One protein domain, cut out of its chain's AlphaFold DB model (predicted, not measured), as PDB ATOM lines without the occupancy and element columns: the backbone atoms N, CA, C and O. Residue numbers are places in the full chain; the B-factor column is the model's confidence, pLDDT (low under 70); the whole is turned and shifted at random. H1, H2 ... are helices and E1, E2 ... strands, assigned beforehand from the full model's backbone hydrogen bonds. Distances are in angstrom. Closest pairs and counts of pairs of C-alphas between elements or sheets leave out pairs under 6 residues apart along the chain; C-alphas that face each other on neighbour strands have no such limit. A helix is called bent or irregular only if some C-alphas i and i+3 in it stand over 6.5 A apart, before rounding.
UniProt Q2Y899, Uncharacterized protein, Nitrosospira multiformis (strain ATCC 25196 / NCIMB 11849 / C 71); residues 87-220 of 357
ATOM      1  N   PRO A  87     -36.700  25.446 -38.382       88.50
ATOM      2  CA  PRO A  87     -36.972  26.758 -38.953       88.50
ATOM      3  C   PRO A  87     -36.872  27.851 -37.884       88.50
ATOM      4  O   PRO A  87     -37.448  27.735 -36.807       88.50
ATOM      5  N   MET A  88     -36.195  28.942 -38.221       90.31
ATOM      6  CA  MET A  88     -35.937  30.074 -37.336       90.31
ATOM      7  C   MET A  88     -36.256  31.394 -38.037       90.31
ATOM      8  O   MET A  88     -36.292  31.486 -39.272       90.31
ATOM      9  N   LYS A  89     -36.503  32.432 -37.235       91.62
ATOM     10  CA  LYS A  89     -36.752  33.792 -37.710       91.62
ATOM     11  C   LYS A  89     -35.983  34.788 -36.866       91.62
ATOM     12  O   LYS A  89     -36.033  34.716 -35.644       91.62
ATOM     13  N   GLU A  90     -35.325  35.734 -37.521       90.25
ATOM     14  CA  GLU A  90     -34.556  36.777 -36.847       90.25
ATOM     15  C   GLU A  90     -34.521  38.062 -37.679       90.25
ATOM     16  O   GLU A  90     -34.762  38.035 -38.888       90.25
ATOM     17  N   LEU A  91     -34.247  39.195 -37.036       91.25
ATOM     18  CA  LEU A  91     -34.015  40.471 -37.705       91.25
ATOM     19  C   LEU A  91     -32.516  40.692 -37.908       91.25
ATOM     20  O   LEU A  91     -31.710  40.453 -37.011       91.25
ATOM     21  N   SER A  92     -32.150  41.173 -39.090       90.94
ATOM     22  CA  SER A  92     -30.801  41.642 -39.371       90.94
ATOM     23  C   SER A  92     -30.530  42.981 -38.673       90.94
ATOM     24  O   SER A  92     -31.472  43.669 -38.263       90.94
ATOM     25  N   PRO A  93     -29.261  43.419 -38.598       87.44
ATOM     26  CA  PRO A  93     -28.893  44.697 -37.988       87.44
ATOM     27  C   PRO A  93     -29.543  45.919 -38.652       87.44
ATOM     28  O   PRO A  93     -29.632  46.976 -38.027       87.44
ATOM     29  N   ASN A  94     -30.014  45.762 -39.893       86.81
ATOM     30  CA  ASN A  94     -30.691  46.804 -40.664       86.81
ATOM     31  C   ASN A  94     -32.227  46.684 -40.585       86.81
ATOM     32  O   ASN A  94     -32.945  47.424 -41.252       86.81
ATOM     33  N   GLY A  95     -32.756  45.744 -39.793       86.75
ATOM     34  CA  GLY A  95     -34.193  45.497 -39.639       86.75
ATOM     35  C   GLY A  95     -34.801  44.592 -40.715       86.75
ATOM     36  O   GLY A  95     -36.019  44.428 -40.773       86.75
ATOM     37  N   GLY A  96     -33.984  43.983 -41.580       90.75
ATOM     38  CA  GLY A  96     -34.446  43.017 -42.575       90.75
ATOM     39  C   GLY A  96     -34.771  41.669 -41.933       90.75
ATOM     40  O   GLY A  96     -33.950  41.100 -41.221       90.75
ATOM     41  N   GLN A  97     -35.952  41.112 -42.199       93.81
ATOM     42  CA  GLN A  97     -36.325  39.807 -41.647       93.81
ATOM     43  C   GLN A  97     -35.643  38.657 -42.397       93.81
ATOM     44  O   GLN A  97     -35.859  38.478 -43.600       93.81
ATOM     45  N   LEU A  98     -34.910  37.827 -41.656       94.88
ATOM     46  CA  LEU A  98     -34.361  36.558 -42.108       94.88
ATOM     47  C   LEU A  98     -35.265  35.408 -41.657       94.88
ATOM     48  O   LEU A  98     -35.452  35.178 -40.465       94.88
ATOM     49  N   ASN A  99     -35.770  34.641 -42.622       93.69
ATOM     50  CA  ASN A  99     -36.300  33.301 -42.368       93.69
ATOM     51  C   ASN A  99     -35.225  32.286 -42.759       93.69
ATOM     52  O   ASN A  99     -34.844  32.227 -43.933       93.69
ATOM     53  N   TYR A 100     -34.737  31.501 -41.808       93.12
ATOM     54  CA  TYR A 100     -33.639  30.571 -42.047       93.12
ATOM     55  C   TYR A 100     -33.899  29.204 -41.428       93.12
ATOM     56  O   TYR A 100     -34.866  28.991 -40.702       93.12
ATOM     57  N   LEU A 101     -33.051  28.260 -41.796       92.50
ATOM     58  CA  LEU A 101     -33.126  26.854 -41.462       92.50
ATOM     59  C   LEU A 101     -31.812  26.478 -40.783       92.50
ATOM     60  O   LEU A 101     -30.744  26.732 -41.344       92.50
ATOM     61  N   ILE A 102     -31.885  25.880 -39.601       88.69
ATOM     62  CA  ILE A 102     -30.730  25.288 -38.927       88.69
ATOM     63  C   ILE A 102     -30.741  23.784 -39.191       88.69
ATOM     64  O   ILE A 102     -31.767  23.132 -39.009       88.69
ATOM     65  N   SER A 103     -29.605  23.238 -39.623       85.31
ATOM     66  CA  SER A 103     -29.394  21.799 -39.809       85.31
ATOM     67  C   SER A 103     -27.929  21.465 -39.535       85.31
ATOM     68  O   SER A 103     -27.046  22.059 -40.154       85.31
ATOM     69  N   GLY A 104     -27.659  20.538 -38.611       75.69
ATOM     70  CA  GLY A 104     -26.288  20.130 -38.256       75.69
ATOM     71  C   GLY A 104     -25.400  21.294 -37.793       75.69
ATOM     72  O   GLY A 104     -24.252  21.395 -38.216       75.69
ATOM     73  N   GLY A 105     -25.958  22.235 -37.020       76.56
ATOM     74  CA  GLY A 105     -25.245  23.434 -36.552       76.56
ATOM     75  C   GLY A 105     -24.961  24.482 -37.636       76.56
ATOM     76  O   GLY A 105     -24.177  25.399 -37.416       76.56
ATOM     77  N   ARG A 106     -25.569  24.363 -38.822       85.62
ATOM     78  CA  ARG A 106     -25.334  25.263 -39.962       85.62
ATOM     79  C   ARG A 106     -26.606  26.000 -40.339       85.62
ATOM     80  O   ARG A 106     -27.686  25.412 -40.334       85.62
ATOM     81  N   VAL A 107     -26.455  27.264 -40.735       90.44
ATOM     82  CA  VAL A 107     -27.580  28.096 -41.189       90.44
ATOM     83  C   VAL A 107     -27.688  28.111 -42.707       90.44
ATOM     84  O   VAL A 107     -26.723  28.446 -43.401       90.44
ATOM     85  N   TYR A 108     -28.894  27.815 -43.188       92.75
ATOM     86  CA  TYR A 108     -29.311  27.843 -44.583       92.75
ATOM     87  C   TYR A 108     -30.501  28.784 -44.765       92.75
ATOM     88  O   TYR A 108     -31.422  28.798 -43.952       92.75
ATOM     89  N   ALA A 109     -30.546  29.523 -45.867       94.81
ATOM     90  CA  ALA A 109     -31.757  30.233 -46.271       94.81
ATOM     91  C   ALA A 109     -31.840  30.352 -47.795       94.81
ATOM     92  O   ALA A 109     -30.840  30.223 -48.501       94.81
ATOM     93  N   SER A 110     -33.043  30.587 -48.316       94.69
ATOM     94  CA  SER A 110     -33.221  30.847 -49.746       94.69
ATOM     95  C   SER A 110     -32.593  32.184 -50.139       94.69
ATOM     96  O   SER A 110     -32.501  33.100 -49.317       94.69
ATOM     97  N   ALA A 111     -32.225  32.328 -51.413       94.00
ATOM     98  CA  ALA A 111     -31.648  33.569 -51.935       94.00
ATOM     99  C   ALA A 111     -32.535  34.794 -51.633       94.00
ATOM    100  O   ALA A 111     -32.047  35.815 -51.155       94.00
ATOM    101  N   LYS A 112     -33.860  34.646 -51.775       93.94
ATOM    102  CA  LYS A 112     -34.851  35.687 -51.450       93.94
ATOM    103  C   LYS A 112     -34.865  36.074 -49.970       93.94
ATOM    104  O   LYS A 112     -35.079  37.239 -49.644       93.94
ATOM    105  N   SER A 113     -34.688  35.105 -49.072       95.00
ATOM    106  CA  SER A 113     -34.644  35.366 -47.629       95.00
ATOM    107  C   SER A 113     -33.355  36.094 -47.248       95.00
ATOM    108  O   SER A 113     -33.416  37.103 -46.549       95.00
ATOM    109  N   TRP A 114     -32.214  35.665 -47.797       96.06
ATOM    110  CA  TRP A 114     -30.942  36.370 -47.625       96.06
ATOM    111  C   TRP A 114     -31.000  37.796 -48.172       96.06
ATOM    112  O   TRP A 114     -30.668  38.733 -47.453       96.06
ATOM    113  N   ALA A 115     -31.496  37.981 -49.398       95.19
ATOM    114  CA  ALA A 115     -31.617  39.297 -50.017       95.19
ATOM    115  C   ALA A 115     -32.502  40.247 -49.192       95.19
ATOM    116  O   ALA A 115     -32.185  41.427 -49.053       95.19
ATOM    117  N   ARG A 116     -33.591  39.731 -48.604       95.06
ATOM    118  CA  ARG A 116     -34.470  40.500 -47.712       95.06
ATOM    119  C   ARG A 116     -33.782  40.873 -46.403       95.06
ATOM    120  O   ARG A 116     -33.884  42.019 -45.981       95.06
ATOM    121  N   ALA A 117     -33.111  39.919 -45.765       94.88
ATOM    122  CA  ALA A 117     -32.418  40.148 -44.504       94.88
ATOM    123  C   ALA A 117     -31.296  41.178 -44.659       94.88
ATOM    124  O   ALA A 117     -31.196  42.114 -43.874       94.88
ATOM    125  N   LEU A 118     -30.498  41.045 -45.715       94.75
ATOM    126  CA  LEU A 118     -29.397  41.955 -46.021       94.75
ATOM    127  C   LEU A 118     -29.871  43.312 -46.557       94.75
ATOM    128  O   LEU A 118     -29.079  44.242 -46.603       94.75
ATOM    129  N   GLN A 119     -31.144  43.428 -46.952       94.81
ATOM    130  CA  GLN A 119     -31.685  44.590 -47.663       94.81
ATOM    131  C   GLN A 119     -30.897  44.903 -48.943       94.81
ATOM    132  O   GLN A 119     -30.533  46.045 -49.208       94.81
ATOM    133  N   VAL A 120     -30.647  43.869 -49.752       94.50
ATOM    134  CA  VAL A 120     -29.996  44.036 -51.057       94.50
ATOM    135  C   VAL A 120     -30.836  44.994 -51.916       94.50
ATOM    136  O   VAL A 120     -32.037  44.731 -52.089       94.50
ATOM    137  N   PRO A 121     -30.237  46.062 -52.483       94.19
ATOM    138  CA  PRO A 121     -30.942  47.008 -53.341       94.19
ATOM    139  C   PRO A 121     -31.649  46.306 -54.501       94.19
ATOM    140  O   PRO A 121     -31.110  45.361 -55.080       94.19
ATOM    141  N   ASP A 122     -32.835  46.783 -54.887       90.81
ATOM    142  CA  ASP A 122     -33.653  46.149 -55.935       90.81
ATOM    143  C   ASP A 122     -32.885  45.965 -57.249       90.81
ATOM    144  O   ASP A 122     -32.905  44.887 -57.845       90.81
ATOM    145  N   ALA A 123     -32.108  46.981 -57.630       87.94
ATOM    146  CA  ALA A 123     -31.251  46.986 -58.811       87.94
ATOM    147  C   ALA A 123     -30.154  45.898 -58.806       87.94
ATOM    148  O   ALA A 123     -29.568  45.598 -59.851       87.94
ATOM    149  N   MET A 124     -29.867  45.312 -57.639       89.06
ATOM    150  CA  MET A 124     -28.837  44.295 -57.424       89.06
ATOM    151  C   MET A 124     -29.396  42.927 -57.023       89.06
ATOM    152  O   MET A 124     -28.626  41.972 -56.953       89.06
ATOM    153  N   LYS A 125     -30.712  42.780 -56.809       89.88
ATOM    154  CA  LYS A 125     -31.307  41.502 -56.377       89.88
ATOM    155  C   LYS A 125     -31.011  40.364 -57.347       89.88
ATOM    156  O   LYS A 125     -30.537  39.318 -56.923       89.88
ATOM    157  N   VAL A 126     -31.207  40.585 -58.647       87.94
ATOM    158  CA  VAL A 126     -30.932  39.561 -59.670       87.94
ATOM    159  C   VAL A 126     -29.449  39.180 -59.684       87.94
ATOM    160  O   VAL A 126     -29.114  37.997 -59.716       87.94
ATOM    161  N   TRP A 127     -28.555  40.171 -59.608       91.50
ATOM    162  CA  TRP A 127     -27.108  39.944 -59.530       91.50
ATOM    163  C   TRP A 127     -26.727  39.132 -58.289       91.50
ATOM    164  O   TRP A 127     -25.918  38.212 -58.376       91.50
ATOM    165  N   PHE A 128     -27.336  39.438 -57.145       92.69
ATOM    166  CA  PHE A 128     -27.084  38.734 -55.899       92.69
ATOM    167  C   PHE A 128     -27.558  37.281 -55.983       92.69
ATOM    168  O   PHE A 128     -26.765  36.374 -55.752       92.69
ATOM    169  N   GLU A 129     -28.813  37.042 -56.379       90.06
ATOM    170  CA  GLU A 129     -29.395  35.695 -56.463       90.06
ATOM    171  C   GLU A 129     -28.633  34.797 -57.453       90.06
ATOM    172  O   GLU A 129     -28.268  33.671 -57.117       90.06
ATOM    173  N   THR A 130     -28.325  35.310 -58.648       84.25
ATOM    174  CA  THR A 130     -27.535  34.574 -59.653       84.25
ATOM    175  C   THR A 130     -26.082  34.374 -59.222       84.25
ATOM    176  O   THR A 130     -25.481  33.332 -59.491       84.25
ATOM    177  N   GLY A 131     -25.516  35.341 -58.501       83.00
ATOM    178  CA  GLY A 131     -24.178  35.253 -57.936       83.00
ATOM    179  C   GLY A 131     -24.039  34.188 -56.850       83.00
ATOM    180  O   GLY A 131     -23.011  33.512 -56.808       83.00
ATOM    181  N   LEU A 132     -25.076  33.955 -56.034       88.62
ATOM    182  CA  LEU A 132     -25.083  32.849 -55.066       88.62
ATOM    183  C   LEU A 132     -24.983  31.490 -55.767       88.62
ATOM    184  O   LEU A 132     -24.157  30.671 -55.372       88.62
ATOM    185  N   ILE A 133     -25.762  31.277 -56.833       85.50
ATOM    186  CA  ILE A 133     -25.710  30.045 -57.641       85.50
ATOM    187  C   ILE A 133     -24.301  29.851 -58.207       85.50
ATOM    188  O   ILE A 133     -23.676  28.809 -58.017       85.50
ATOM    189  N   ARG A 134     -23.754  30.890 -58.852       79.12
ATOM    190  CA  ARG A 134     -22.405  30.850 -59.428       79.12
ATOM    191  C   ARG A 134     -21.348  30.519 -58.375       79.12
ATOM    192  O   ARG A 134     -20.472  29.692 -58.613       79.12
ATOM    193  N   THR A 135     -21.411  31.183 -57.229       80.88
ATOM    194  CA  THR A 135     -20.428  31.026 -56.155       80.88
ATOM    195  C   THR A 135     -20.528  29.647 -55.507       80.88
ATOM    196  O   THR A 135     -19.497  29.062 -55.177       80.88
ATOM    197  N   ALA A 136     -21.732  29.086 -55.376       81.75
ATOM    198  CA  ALA A 136     -21.924  27.718 -54.904       81.75
ATOM    199  C   ALA A 136     -21.335  26.687 -55.877       81.75
ATOM    200  O   ALA A 136     -20.574  25.819 -55.453       81.75
ATOM    201  N   LEU A 137     -21.585  26.843 -57.182       76.75
ATOM    202  CA  LEU A 137     -21.030  25.974 -58.222       76.75
ATOM    203  C   LEU A 137     -19.497  26.000 -58.252       76.75
ATOM    204  O   LEU A 137     -18.864  24.945 -58.283       76.75
ATOM    205  N   LEU A 138     -18.892  27.191 -58.207       73.75
ATOM    206  CA  LEU A 138     -17.432  27.343 -58.234       73.75
ATOM    207  C   LEU A 138     -16.752  26.748 -56.992       73.75
ATOM    208  O   LEU A 138     -15.619  26.287 -57.084       73.75
ATOM    209  N   ASN A 139     -17.443  26.725 -55.850       70.25
ATOM    210  CA  ASN A 139     -16.908  26.216 -54.585       70.25
ATOM    211  C   ASN A 139     -17.414  24.811 -54.220       70.25
ATOM    212  O   ASN A 139     -17.178  24.345 -53.105       70.25
ATOM    213  N   LYS A 140     -18.086  24.109 -55.140       68.81
ATOM    214  CA  LYS A 140     -18.735  22.815 -54.871       68.81
ATOM    215  C   LYS A 140     -17.774  21.760 -54.308       68.81
ATOM    216  O   LYS A 140     -18.159  21.000 -53.422       68.81
ATOM    217  N   ASN A 141     -16.522  21.769 -54.767       58.94
ATOM    218  CA  ASN A 141     -15.487  20.811 -54.360       58.94
ATOM    219  C   ASN A 141     -14.779  21.177 -53.046       58.94
ATOM    220  O   ASN A 141     -14.029  20.364 -52.525       58.94
ATOM    221  N   VAL A 142     -14.988  22.388 -52.519       58.66
ATOM    222  CA  VAL A 142     -14.254  22.898 -51.347       58.66
ATOM    223  C   VAL A 142     -14.902  22.452 -50.029       58.66
ATOM    224  O   VAL A 142     -14.247  22.471 -49.001       58.66
ATOM    225  N   MET A 143     -16.192  22.091 -50.031       57.44
ATOM    226  CA  MET A 143     -16.973  21.800 -48.811       57.44
ATOM    227  C   MET A 143     -17.996  20.666 -49.038       57.44
ATOM    228  O   MET A 143     -19.150  20.771 -48.612       57.44
ATOM    229  N   ASP A 144     -17.609  19.639 -49.803       59.12
ATOM    230  CA  ASP A 144     -18.408  18.436 -50.121       59.12
ATOM    231  C   ASP A 144     -19.884  18.704 -50.524       59.12
ATOM    232  O   ASP A 144     -20.826  17.984 -50.166       59.12
ATOM    233  N   GLY A 145     -20.109  19.797 -51.260       60.06
ATOM    234  CA  GLY A 145     -21.428  20.183 -51.761       60.06
ATOM    235  C   GLY A 145     -22.442  20.652 -50.711       60.06
ATOM    236  O   GLY A 145     -23.584  20.901 -51.071       60.06
ATOM    237  N   GLU A 146     -22.077  20.834 -49.439       74.06
ATOM    238  CA  GLU A 146     -23.031  21.257 -48.397       74.06
ATOM    239  C   GLU A 146     -23.286  22.773 -48.371       74.06
ATOM    240  O   GLU A 146     -23.943  23.284 -47.463       74.06
ATOM    241  N   LEU A 147     -22.726  23.515 -49.327       81.62
ATOM    242  CA  LEU A 147     -22.857  24.968 -49.460       81.62
ATOM    243  C   LEU A 147     -24.217  25.396 -50.018       81.62
ATOM    244  O   LEU A 147     -24.714  26.470 -49.663       81.62
ATOM    245  N   GLU A 148     -24.816  24.534 -50.833       87.00
ATOM    246  CA  GLU A 148     -26.170  24.655 -51.352       87.00
ATOM    247  C   GLU A 148     -26.901  23.326 -51.177       87.00
ATOM    248  O   GLU A 148     -26.321  22.253 -51.315       87.00
ATOM    249  N   MET A 149     -28.177  23.393 -50.824       87.31
ATOM    250  CA  MET A 149     -29.005  22.217 -50.569       87.31
ATOM    251  C   MET A 149     -30.406  22.466 -51.116       87.31
ATOM    252  O   MET A 149     -30.817  23.613 -51.310       87.31
ATOM    253  N   ILE A 150     -31.176  21.399 -51.310       88.62
ATOM    254  CA  ILE A 150     -32.599  21.509 -51.641       88.62
ATOM    255  C   ILE A 150     -33.424  21.321 -50.368       88.62
ATOM    256  O   ILE A 150     -33.269  20.329 -49.658       88.62
ATOM    257  N   TYR A 151     -34.344  22.245 -50.092       88.44
ATOM    258  CA  TYR A 151     -35.355  22.107 -49.047       88.44
ATOM    259  C   TYR A 151     -36.742  22.393 -49.623       88.44
ATOM    260  O   TYR A 151     -36.999  23.484 -50.128       88.44
ATOM    261  N   LYS A 152     -37.641  21.401 -49.564       86.56
ATOM    262  CA  LYS A 152     -39.004  21.478 -50.133       86.56
ATOM    263  C   LYS A 152     -39.028  21.982 -51.590       86.56
ATOM    264  O   LYS A 152     -39.855  22.813 -51.950       86.56
ATOM    265  N   GLY A 153     -38.092  21.505 -52.413       79.19
ATOM    266  CA  GLY A 153     -37.975  21.890 -53.826       79.19
ATOM    267  C   GLY A 153     -37.365  23.275 -54.077       79.19
ATOM    268  O   GLY A 153     -37.318  23.709 -55.222       79.19
ATOM    269  N   VAL A 154     -36.886  23.969 -53.038       86.38
ATOM    270  CA  VAL A 154     -36.252  25.289 -53.145       86.38
ATOM    271  C   VAL A 154     -34.772  25.193 -52.782       86.38
ATOM    272  O   VAL A 154     -34.416  24.556 -51.791       86.38
ATOM    273  N   LEU A 155     -33.917  25.859 -53.563       89.62
ATOM    274  CA  LEU A 155     -32.494  25.992 -53.256       89.62
ATOM    275  C   LEU A 155     -32.275  26.886 -52.035       89.62
ATOM    276  O   LEU A 155     -32.807  27.999 -51.939       89.62
ATOM    277  N   VAL A 156     -31.468  26.389 -51.103       92.25
ATOM    278  CA  VAL A 156     -31.056  27.105 -49.899       92.25
ATOM    279  C   VAL A 156     -29.538  27.133 -49.799       92.25
ATOM    280  O   VAL A 156     -28.865  26.139 -50.055       92.25
ATOM    281  N   TYR A 157     -29.006  28.286 -49.405       93.00
ATOM    282  CA  TYR A 157     -27.580  28.588 -49.402       93.00
ATOM    283  C   TYR A 157     -27.084  28.824 -47.986       93.00
ATOM    284  O   TYR A 157     -27.772  29.453 -47.171       93.00
ATOM    285  N   ARG A 158     -25.860  28.367 -47.715       91.94
ATOM    286  CA  ARG A 158     -25.133  28.706 -46.490       91.94
ATOM    287  C   ARG A 158     -24.600  30.129 -46.533       91.94
ATOM    288  O   ARG A 158     -24.252  30.644 -47.594       91.94
ATOM    289  N   TRP A 159     -24.400  30.695 -45.345       92.00
ATOM    290  CA  TRP A 159     -23.772  32.007 -45.179       92.00
ATOM    291  C   TRP A 159     -22.431  32.152 -45.908       92.00
ATOM    292  O   TRP A 159     -22.162  33.203 -46.457       92.00
ATOM    293  N   HIS A 160     -21.612  31.102 -45.987       88.50
ATOM    294  CA  HIS A 160     -20.308  31.150 -46.662       88.50
ATOM    295  C   HIS A 160     -20.407  31.601 -48.129       88.50
ATOM    296  O   HIS A 160     -19.600  32.407 -48.582       88.50
ATOM    297  N   ILE A 161     -21.429  31.129 -48.852       90.81
ATOM    298  CA  ILE A 161     -21.691  31.545 -50.237       90.81
ATOM    299  C   ILE A 161     -22.165  32.996 -50.283       90.81
ATOM    300  O   ILE A 161     -21.763  33.759 -51.157       90.81
ATOM    301  N   VAL A 162     -22.991  33.385 -49.312       93.75
ATOM    302  CA  VAL A 162     -23.490  34.754 -49.175       93.75
ATOM    303  C   VAL A 162     -22.348  35.727 -48.892       93.75
ATOM    304  O   VAL A 162     -22.229  36.731 -49.584       93.75
ATOM    305  N   ALA A 163     -21.472  35.410 -47.942       91.25
ATOM    306  CA  ALA A 163     -20.313  36.214 -47.582       91.25
ATOM    307  C   ALA A 163     -19.353  36.386 -48.765       91.25
ATOM    308  O   ALA A 163     -18.894  37.496 -49.021       91.25
ATOM    309  N   GLU A 164     -19.086  35.326 -49.533       88.00
ATOM    310  CA  GLU A 164     -18.235  35.449 -50.719       88.00
ATOM    311  C   GLU A 164     -18.902  36.297 -51.812       88.00
ATOM    312  O   GLU A 164     -18.245  37.142 -52.420       88.00
ATOM    313  N   GLN A 165     -20.217  36.175 -52.006       91.69
ATOM    314  CA  GLN A 165     -20.950  37.059 -52.913       91.69
ATOM    315  C   GLN A 165     -20.902  38.526 -52.454       91.69
ATOM    316  O   GLN A 165     -20.743  39.423 -53.282       91.69
ATOM    317  N   LEU A 166     -20.983  38.790 -51.148       92.69
ATOM    318  CA  LEU A 166     -20.818  40.135 -50.593       92.69
ATOM    319  C   LEU A 166     -19.382  40.662 -50.791       92.69
ATOM    320  O   LEU A 166     -19.202  41.833 -51.109       92.69
ATOM    321  N   ARG A 167     -18.354  39.811 -50.720       89.81
ATOM    322  CA  ARG A 167     -16.974  40.202 -51.070       89.81
ATOM    323  C   ARG A 167     -16.812  40.532 -52.551       89.81
ATOM    324  O   ARG A 167     -16.046  41.423 -52.910       89.81
ATOM    325  N   VAL A 168     -17.517  39.825 -53.441       87.38
ATOM    326  CA  VAL A 168     -17.563  40.192 -54.867       87.38
ATOM    327  C   VAL A 168     -18.174  41.584 -55.033       87.38
ATOM    328  O   VAL A 168     -17.638  42.371 -55.811       87.38
ATOM    329  N   PHE A 169     -19.244  41.900 -54.292       91.00
ATOM    330  CA  PHE A 169     -19.825  43.245 -54.276       91.00
ATOM    331  C   PHE A 169     -18.801  44.303 -53.853       91.00
ATOM    332  O   PHE A 169     -18.603  45.269 -54.585       91.00
ATOM    333  N   ASP A 170     -18.114  44.096 -52.729       91.31
ATOM    334  CA  ASP A 170     -17.135  45.054 -52.207       91.31
ATOM    335  C   ASP A 170     -15.991  45.314 -53.206       91.31
ATOM    336  O   ASP A 170     -15.670  46.458 -53.535       91.31
ATOM    337  N   ARG A 171     -15.463  44.260 -53.844       87.06
ATOM    338  CA  ARG A 171     -14.477  44.407 -54.933       87.06
ATOM    339  C   ARG A 171     -15.012  45.238 -56.107       87.06
ATOM    340  O   ARG A 171     -14.285  46.065 -56.655       87.06
ATOM    341  N   GLN A 172     -16.265  45.024 -56.511       85.88
ATOM    342  CA  GLN A 172     -16.890  45.779 -57.605       85.88
ATOM    343  C   GLN A 172     -17.144  47.244 -57.240       85.88
ATOM    344  O   GLN A 172     -17.032  48.121 -58.107       85.88
ATOM    345  N   TRP A 173     -17.457  47.514 -55.972       88.06
ATOM    346  CA  TRP A 173     -17.627  48.861 -55.449       88.06
ATOM    347  C   TRP A 173     -16.345  49.682 -55.612       88.06
ATOM    348  O   TRP A 173     -16.385  50.733 -56.251       88.06
ATOM    349  N   TYR A 174     -15.192  49.167 -55.168       85.88
ATOM    350  CA  TYR A 174     -13.907  49.865 -55.317       85.88
ATOM    351  C   TYR A 174     -13.479  50.082 -56.774       85.88
ATOM    352  O   TYR A 174     -12.768  51.038 -57.072       85.88
ATOM    353  N   GLN A 175     -13.920  49.225 -57.698       84.69
ATOM    354  CA  GLN A 175     -13.575  49.348 -59.116       84.69
ATOM    355  C   GLN A 175     -14.446  50.359 -59.866       84.69
ATOM    356  O   GLN A 175     -13.953  51.072 -60.737       84.69
ATOM    357  N   THR A 176     -15.748  50.395 -59.580       86.06
ATOM    358  CA  THR A 176     -16.716  51.099 -60.442       86.06
ATOM    359  C   THR A 176     -17.545  52.148 -59.716       86.06
ATOM    360  O   THR A 176     -18.059  53.066 -60.364       86.06
ATOM    361  N   GLN A 177     -17.731  51.994 -58.399       83.31
ATOM    362  CA  GLN A 177     -18.680  52.751 -57.569       83.31
ATOM    363  C   GLN A 177     -20.085  52.849 -58.193       83.31
ATOM    364  O   GLN A 177     -20.850  53.761 -57.900       83.31
ATOM    365  N   PHE A 178     -20.402  51.950 -59.130       85.31
ATOM    366  CA  PHE A 178     -21.629  51.950 -59.917       85.31
ATOM    367  C   PHE A 178     -21.995  53.308 -60.559       85.31
ATOM    368  O   PHE A 178     -23.173  53.583 -60.788       85.31
ATOM    369  N   LYS A 179     -21.000  54.127 -60.943       82.56
ATOM    370  CA  LYS A 179     -21.202  55.477 -61.525       82.56
ATOM    371  C   LYS A 179     -22.060  55.510 -62.798       82.56
ATOM    372  O   LYS A 179     -22.581  56.564 -63.151       82.56
ATOM    373  N   GLY A 180     -22.219  54.374 -63.481       81.62
ATOM    374  CA  GLY A 180     -23.074  54.224 -64.663       81.62
ATOM    375  C   GLY A 180     -24.568  54.010 -64.375       81.62
ATOM    376  O   GLY A 180     -25.352  53.942 -65.316       81.62
ATOM    377  N   ARG A 181     -24.983  53.879 -63.107       86.38
ATOM    378  CA  ARG A 181     -26.391  53.654 -62.721       86.38
ATOM    379  C   ARG A 181     -27.160  54.960 -62.475       86.38
ATOM    380  O   ARG A 181     -26.538  55.996 -62.258       86.38
ATOM    381  N   PRO A 182     -28.503  54.951 -62.455       92.81
ATOM    382  CA  PRO A 182     -29.298  56.097 -62.011       92.81
ATOM    383  C   PRO A 182     -28.914  56.573 -60.600       92.81
ATOM    384  O   PRO A 182     -28.626  55.761 -59.725       92.81
ATOM    385  N   LYS A 183     -28.971  57.890 -60.341       90.81
ATOM    386  CA  LYS A 183     -28.562  58.486 -59.049       90.81
ATOM    387  C   LYS A 183     -29.276  57.887 -57.833       90.81
ATOM    388  O   LYS A 183     -28.675  57.791 -56.770       90.81
ATOM    389  N   GLN A 184     -30.550  57.517 -57.976       90.62
ATOM    390  CA  GLN A 184     -31.301  56.899 -56.884       90.62
ATOM    391  C   GLN A 184     -30.759  55.501 -56.564       90.62
ATOM    392  O   GLN A 184     -30.447  55.233 -55.411       90.62
ATOM    393  N   GLU A 185     -30.532  54.665 -57.585       90.88
ATOM    394  CA  GLU A 185     -29.913  53.346 -57.405       90.88
ATOM    395  C   GLU A 185     -28.513  53.458 -56.801       90.88
ATOM    396  O   GLU A 185     -28.169  52.680 -55.921       90.88
ATOM    397  N   GLN A 186     -27.714  54.437 -57.237       91.25
ATOM    398  CA  GLN A 186     -26.381  54.664 -56.673       91.25
ATOM    399  C   GLN A 186     -26.441  54.922 -55.165       91.25
ATOM    400  O   GLN A 186     -25.695  54.295 -54.426       91.25
ATOM    401  N   ARG A 187     -27.362  55.781 -54.704       92.56
ATOM    402  CA  ARG A 187     -27.543  56.070 -53.270       92.56
ATOM    403  C   ARG A 187     -27.974  54.841 -52.478       92.56
ATOM    404  O   ARG A 187     -27.524  54.650 -51.354       92.56
ATOM    405  N   ASP A 188     -28.855  54.024 -53.047       92.62
ATOM    406  CA  ASP A 188     -29.320  52.804 -52.385       92.62
ATOM    407  C   ASP A 188     -28.190  51.764 -52.290       92.62
ATOM    408  O   ASP A 188     -28.060  51.080 -51.277       92.62
ATOM    409  N   ILE A 189     -27.325  51.691 -53.308       93.31
ATOM    410  CA  ILE A 189     -26.131  50.835 -53.314       93.31
ATOM    411  C   ILE A 189     -25.054  51.357 -52.354       93.31
ATOM    412  O   ILE A 189     -24.444  50.560 -51.649       93.31
ATOM    413  N   GLU A 190     -24.846  52.670 -52.285       93.75
ATOM    414  CA  GLU A 190     -23.917  53.313 -51.348       93.75
ATOM    415  C   GLU A 190     -24.316  53.026 -49.899       93.75
ATOM    416  O   GLU A 190     -23.522  52.488 -49.137       93.75
ATOM    417  N   ARG A 191     -25.595  53.219 -49.548       93.19
ATOM    418  CA  ARG A 191     -26.120  52.851 -48.220       93.19
ATOM    419  C   ARG A 191     -25.950  51.370 -47.902       93.19
ATOM    420  O   ARG A 191     -25.781  50.996 -46.742       93.19
ATOM    421  N   PHE A 192     -26.064  50.508 -48.910       94.31
ATOM    422  CA  PHE A 192     -25.823  49.081 -48.735       94.31
ATOM    423  C   PHE A 192     -24.333  48.794 -48.478       94.31
ATOM    424  O   PHE A 192     -24.024  47.988 -47.600       94.31
ATOM    425  N   HIS A 193     -23.421  49.493 -49.166       94.62
ATOM    426  CA  HIS A 193     -21.973  49.425 -48.925       94.62
ATOM    427  C   HIS A 193     -21.585  49.933 -47.535       94.62
ATOM    428  O   HIS A 193     -20.863  49.234 -46.832       94.62
ATOM    429  N   ASP A 194     -22.158  51.042 -47.070       93.06
ATOM    430  CA  ASP A 194     -21.896  51.588 -45.729       93.06
ATOM    431  C   ASP A 194     -22.194  50.579 -44.602       93.06
ATOM    432  O   ASP A 194     -21.586  50.611 -43.533       93.06
ATOM    433  N   ASN A 195     -23.136  49.659 -44.837       91.38
ATOM    434  CA  ASN A 195     -23.522  48.624 -43.878       91.38
ATOM    435  C   ASN A 195     -22.861  47.259 -44.135       91.38
ATOM    436  O   ASN A 195     -23.118  46.317 -43.381       91.38
ATOM    437  N   TYR A 196     -22.034  47.123 -45.176       92.00
ATOM    438  CA  TYR A 196     -21.483  45.844 -45.635       92.00
ATOM    439  C   TYR A 196     -20.747  45.086 -44.524       92.00
ATOM    440  O   TYR A 196     -21.125  43.956 -44.221       92.00
ATOM    441  N   GLU A 197     -19.763  45.707 -43.866       88.88
ATOM    442  CA  GLU A 197     -18.963  45.037 -42.827       88.88
ATOM    443  C   GLU A 197     -19.839  44.556 -41.668       88.88
ATOM    444  O   GLU A 197     -19.748  43.414 -41.214       88.88
ATOM    445  N   ARG A 198     -20.788  45.396 -41.238       91.12
ATOM    446  CA  ARG A 198     -21.740  45.053 -40.177       91.12
ATOM    447  C   ARG A 198     -22.603  43.846 -40.553       91.12
ATOM    448  O   ARG A 198     -22.861  42.992 -39.706       91.12
ATOM    449  N   LEU A 199     -23.049  43.765 -41.807       91.25
ATOM    450  CA  LEU A 199     -23.808  42.622 -42.319       91.25
ATOM    451  C   LEU A 199     -22.940  41.362 -42.420       91.25
ATOM    452  O   LEU A 199     -23.428  40.269 -42.125       91.25
ATOM    453  N   VAL A 200     -21.669  41.513 -42.805       90.56
ATOM    454  CA  VAL A 200     -20.713  40.406 -42.890       90.56
ATOM    455  C   VAL A 200     -20.474  39.786 -41.510       90.56
ATOM    456  O   VAL A 200     -20.627  38.573 -41.348       90.56
ATOM    457  N   HIS A 201     -20.167  40.610 -40.507       90.06
ATOM    458  CA  HIS A 201     -19.978  40.164 -39.126       90.06
ATOM    459  C   HIS A 201     -21.235  39.509 -38.553       90.06
ATOM    460  O   HIS A 201     -21.166  38.385 -38.061       90.06
ATOM    461  N   TRP A 202     -22.403  40.133 -38.733       93.50
ATOM    462  CA  TRP A 202     -23.666  39.579 -38.242       93.50
ATOM    463  C   TRP A 202     -23.945  38.162 -38.750       93.50
ATOM    464  O   TRP A 202     -24.441  37.318 -38.003       93.50
ATOM    465  N   GLY A 203     -23.645  37.872 -40.017       89.94
ATOM    466  CA  GLY A 203     -23.869  36.529 -40.536       89.94
ATOM    467  C   GLY A 203     -22.855  35.496 -40.029       89.94
ATOM    468  O   GLY A 203     -23.207  34.317 -39.950       89.94
ATOM    469  N   TYR A 204     -21.645  35.904 -39.624       89.62
ATOM    470  CA  TYR A 204     -20.731  35.028 -38.881       89.62
ATOM    471  C   TYR A 204     -21.254  34.761 -37.467       89.62
ATOM    472  O   TYR A 204     -21.404  33.595 -37.103       89.62
ATOM    473  N   ASP A 205     -21.680  35.800 -36.744       88.62
ATOM    474  CA  ASP A 205     -22.295  35.667 -35.414       88.62
ATOM    475  C   ASP A 205     -23.543  34.768 -35.453       88.62
ATOM    476  O   ASP A 205     -23.841  34.019 -34.522       88.62
ATOM    477  N   LEU A 206     -24.310  34.824 -36.545       89.38
ATOM    478  CA  LEU A 206     -25.464  33.956 -36.771       89.38
ATOM    479  C   LEU A 206     -25.060  32.475 -36.886       89.38
ATOM    480  O   LEU A 206     -25.757  31.609 -36.356       89.38
ATOM    481  N   GLN A 207     -23.943  32.167 -37.554       86.25
ATOM    482  CA  GLN A 207     -23.417  30.798 -37.610       86.25
ATOM    483  C   GLN A 207     -22.930  30.347 -36.232       86.25
ATOM    484  O   GLN A 207     -23.255  29.240 -35.815       86.25
ATOM    485  N   GLU A 208     -22.206  31.197 -35.504       83.00
ATOM    486  CA  GLU A 208     -21.716  30.885 -34.155       83.00
ATOM    487  C   GLU A 208     -22.858  30.612 -33.171       83.00
ATOM    488  O   GLU A 208     -22.813  29.654 -32.392       83.00
ATOM    489  N   ARG A 209     -23.946  31.384 -33.251       83.75
ATOM    490  CA  ARG A 209     -25.151  31.132 -32.447       83.75
ATOM    491  C   ARG A 209     -25.855  29.840 -32.841       83.75
ATOM    492  O   ARG A 209     -26.270  29.094 -31.956       83.75
ATOM    493  N   ALA A 210     -25.958  29.531 -34.134       81.31
ATOM    494  CA  ALA A 210     -26.531  28.262 -34.587       81.31
ATOM    495  C   ALA A 210     -25.695  27.049 -34.141       81.31
ATOM    496  O   ALA A 210     -26.258  26.015 -33.781       81.31
ATOM    497  N   LEU A 211     -24.367  27.190 -34.097       76.81
ATOM    498  CA  LEU A 211     -23.458  26.193 -33.525       76.81
ATOM    499  C   LEU A 211     -23.694  26.027 -32.020       76.81
ATOM    500  O   LEU A 211     -23.877  24.909 -31.545       76.81
ATOM    501  N   SER A 212     -23.775  27.136 -31.287       72.94
ATOM    502  CA  SER A 212     -24.020  27.144 -29.838       72.94
ATOM    503  C   SER A 212     -25.362  26.496 -29.471       72.94
ATOM    504  O   SER A 212     -25.459  25.750 -28.496       72.94
ATOM    505  N   GLN A 213     -26.401  26.721 -30.281       69.81
ATOM    506  CA  GLN A 213     -27.700  26.063 -30.127       69.81
ATOM    507  C   GLN A 213     -27.636  24.570 -30.457       69.81
ATOM    508  O   GLN A 213     -28.237  23.765 -29.746       69.81
ATOM    509  N   GLY A 214     -26.883  24.184 -31.489       63.53
ATOM    510  CA  GLY A 214     -26.586  22.781 -31.787       63.53
ATOM    511  C   GLY A 214     -25.922  22.053 -30.613       63.53
ATOM    512  O   GLY A 214     -26.309  20.935 -30.294       63.53
ATOM    513  N   ILE A 215     -24.989  22.715 -29.920       58.81
ATOM    514  CA  ILE A 215     -24.324  22.187 -28.715       58.81
ATOM    515  C   ILE A 215     -25.298  22.098 -27.528       58.81
ATOM    516  O   ILE A 215     -25.311  21.111 -26.804       58.81
ATOM    517  N   SER A 216     -26.141  23.114 -27.332       57.25
ATOM    518  CA  SER A 216     -27.061  23.172 -26.182       57.25
ATOM    519  C   SER A 216     -28.261  22.224 -26.318       57.25
ATOM    520  O   SER A 216     -28.861  21.835 -25.321       57.25
ATOM    521  N   SER A 217     -28.636  21.859 -27.547       53.19
ATOM    522  CA  SER A 217     -29.759  20.951 -27.830       53.19
ATOM    523  C   SER A 217     -29.376  19.469 -27.790       53.19
ATOM    524  O   SER A 217     -30.260  18.629 -27.633       53.19
ATOM    525  N   SER A 218     -28.084  19.134 -27.896       50.75
ATOM    526  CA  SER A 218     -27.582  17.770 -27.686       50.75
ATOM    527  C   SER A 218     -27.379  17.437 -26.202       50.75
ATOM    528  O   SER A 218     -27.351  16.263 -25.836       50.75
ATOM    529  N   SER A 219     -27.303  18.449 -25.331       46.50
ATOM    530  CA  SER A 219     -27.350  18.277 -23.880       46.50
ATOM    531  C   SER A 219     -28.795  18.222 -23.375       46.50
ATOM    532  O   SER A 219     -29.574  19.146 -23.599       46.50
ATOM    533  N   LEU A 220     -29.152  17.160 -22.644       49.28
ATOM    534  CA  LEU A 220     -30.377  17.131 -21.836       49.28
ATOM    535  C   LEU A 220     -30.398  18.355 -20.898       49.28
ATOM    536  O   LEU A 220     -29.354  18.669 -20.313       49.28
TER     537      LEU A 220
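What this domain is: This is residues 87 to 220 of the 357 residues of an uncharacterized protein of Nitrosospira multiformis (strain ATCC 25196 / NCIMB 11849 / C 71) (UniProt Q2Y899). A strongly twisted wall of five strands has helices over one face: H1 and H2 cover parts of it, and the long H5 passes over it as well. H3 and H5 run opposite ways, side by side over part of their lengths, and H4 sits near the end of H3, off the sheet. The printed part has 134 residues with five named helices and five named strands, in the order E1 E2 E3 H1 H2 E4 E5 H3 H4 H5, a mixed class. The sheet is antiparallel, in the order E1 E2 E3 E5 E4. The whole is compact, with a radius of gyration of the C-alphas of 15.4 A, and elongated, spanning 56 by 31 by 25 A.

How they stand to each other: E1, residues 87 to 91, E2, 97 to 103, and E3, 106 to 110, form a meander, each strand the antiparallel neighbour of the one before; N 88 and O 100 are 2.8 A apart, N 101 and O 108 2.8 A. The pairing is staggered: E2 pairs with E1 over residues 97 to 101 and with E3 over 101 to 103. E5, residues 154 to 158, is the antiparallel neighbour of E3, with N 157 and O 109 at 2.8 A, and forms a hairpin with edge strand E4, residues 148 to 151, with N 149 and O 156 at 2.9 A. H1, residues 111 to 118, is over E2 at a height over the sheet of 6.4 A. H2, residues 122 to 138, is on the same face at 11.0 A and runs across the strands, at 77 degrees to E5 on the local plane. E3, H1, H2 and E4 form a split strand-helix-strand unit, E5 lying between its strands, with a right-handed crossover. H5, residues 196 to 218, is on that face at 8.7 A; H2 and H5 with the sheet make two layers, helices on one face. H3, residues 159 to 176, only grazes the sheet with residues 159 to 162; it touches H5 at a shallow tilt of 6 degrees, opposite ways, with the closest C-alphas, of Ala 163 and Val 200, 6.3 A apart. H2 touches H3 at a steep tilt of 59 degrees; their closest C-alphas, of Ala 136 and Ile 161, are 6.0 A apart, and H3 uses residues 161 to 165 alone. H4, residues 183 to 194, is not on the sheet and meets H5 only through their link. Every O i to N i+4 pair is within hydrogen-bond range in H1, H3, H4 and H5, and 11 of 13 in H2.

Where its parts are: E1 begins at C-alpha 87 (-36.972, 26.758, -38.953). H5 measures 33.9 A, H3 25.4 A and H2 24.9 A; H2 is irregular, with C-alphas 123 and 126 7.5 A apart. H5 ends at C-alpha 218 (-27.582, 17.770, -27.686).

The domain as a whole: The C-alphas of Gly 180 and Leu 220, the two farthest apart, are 57.1 A apart. The printed part has no cut and no long link. Its mean pLDDT is 85.5; residues 140 to 145 and 213 to 220 are under 70.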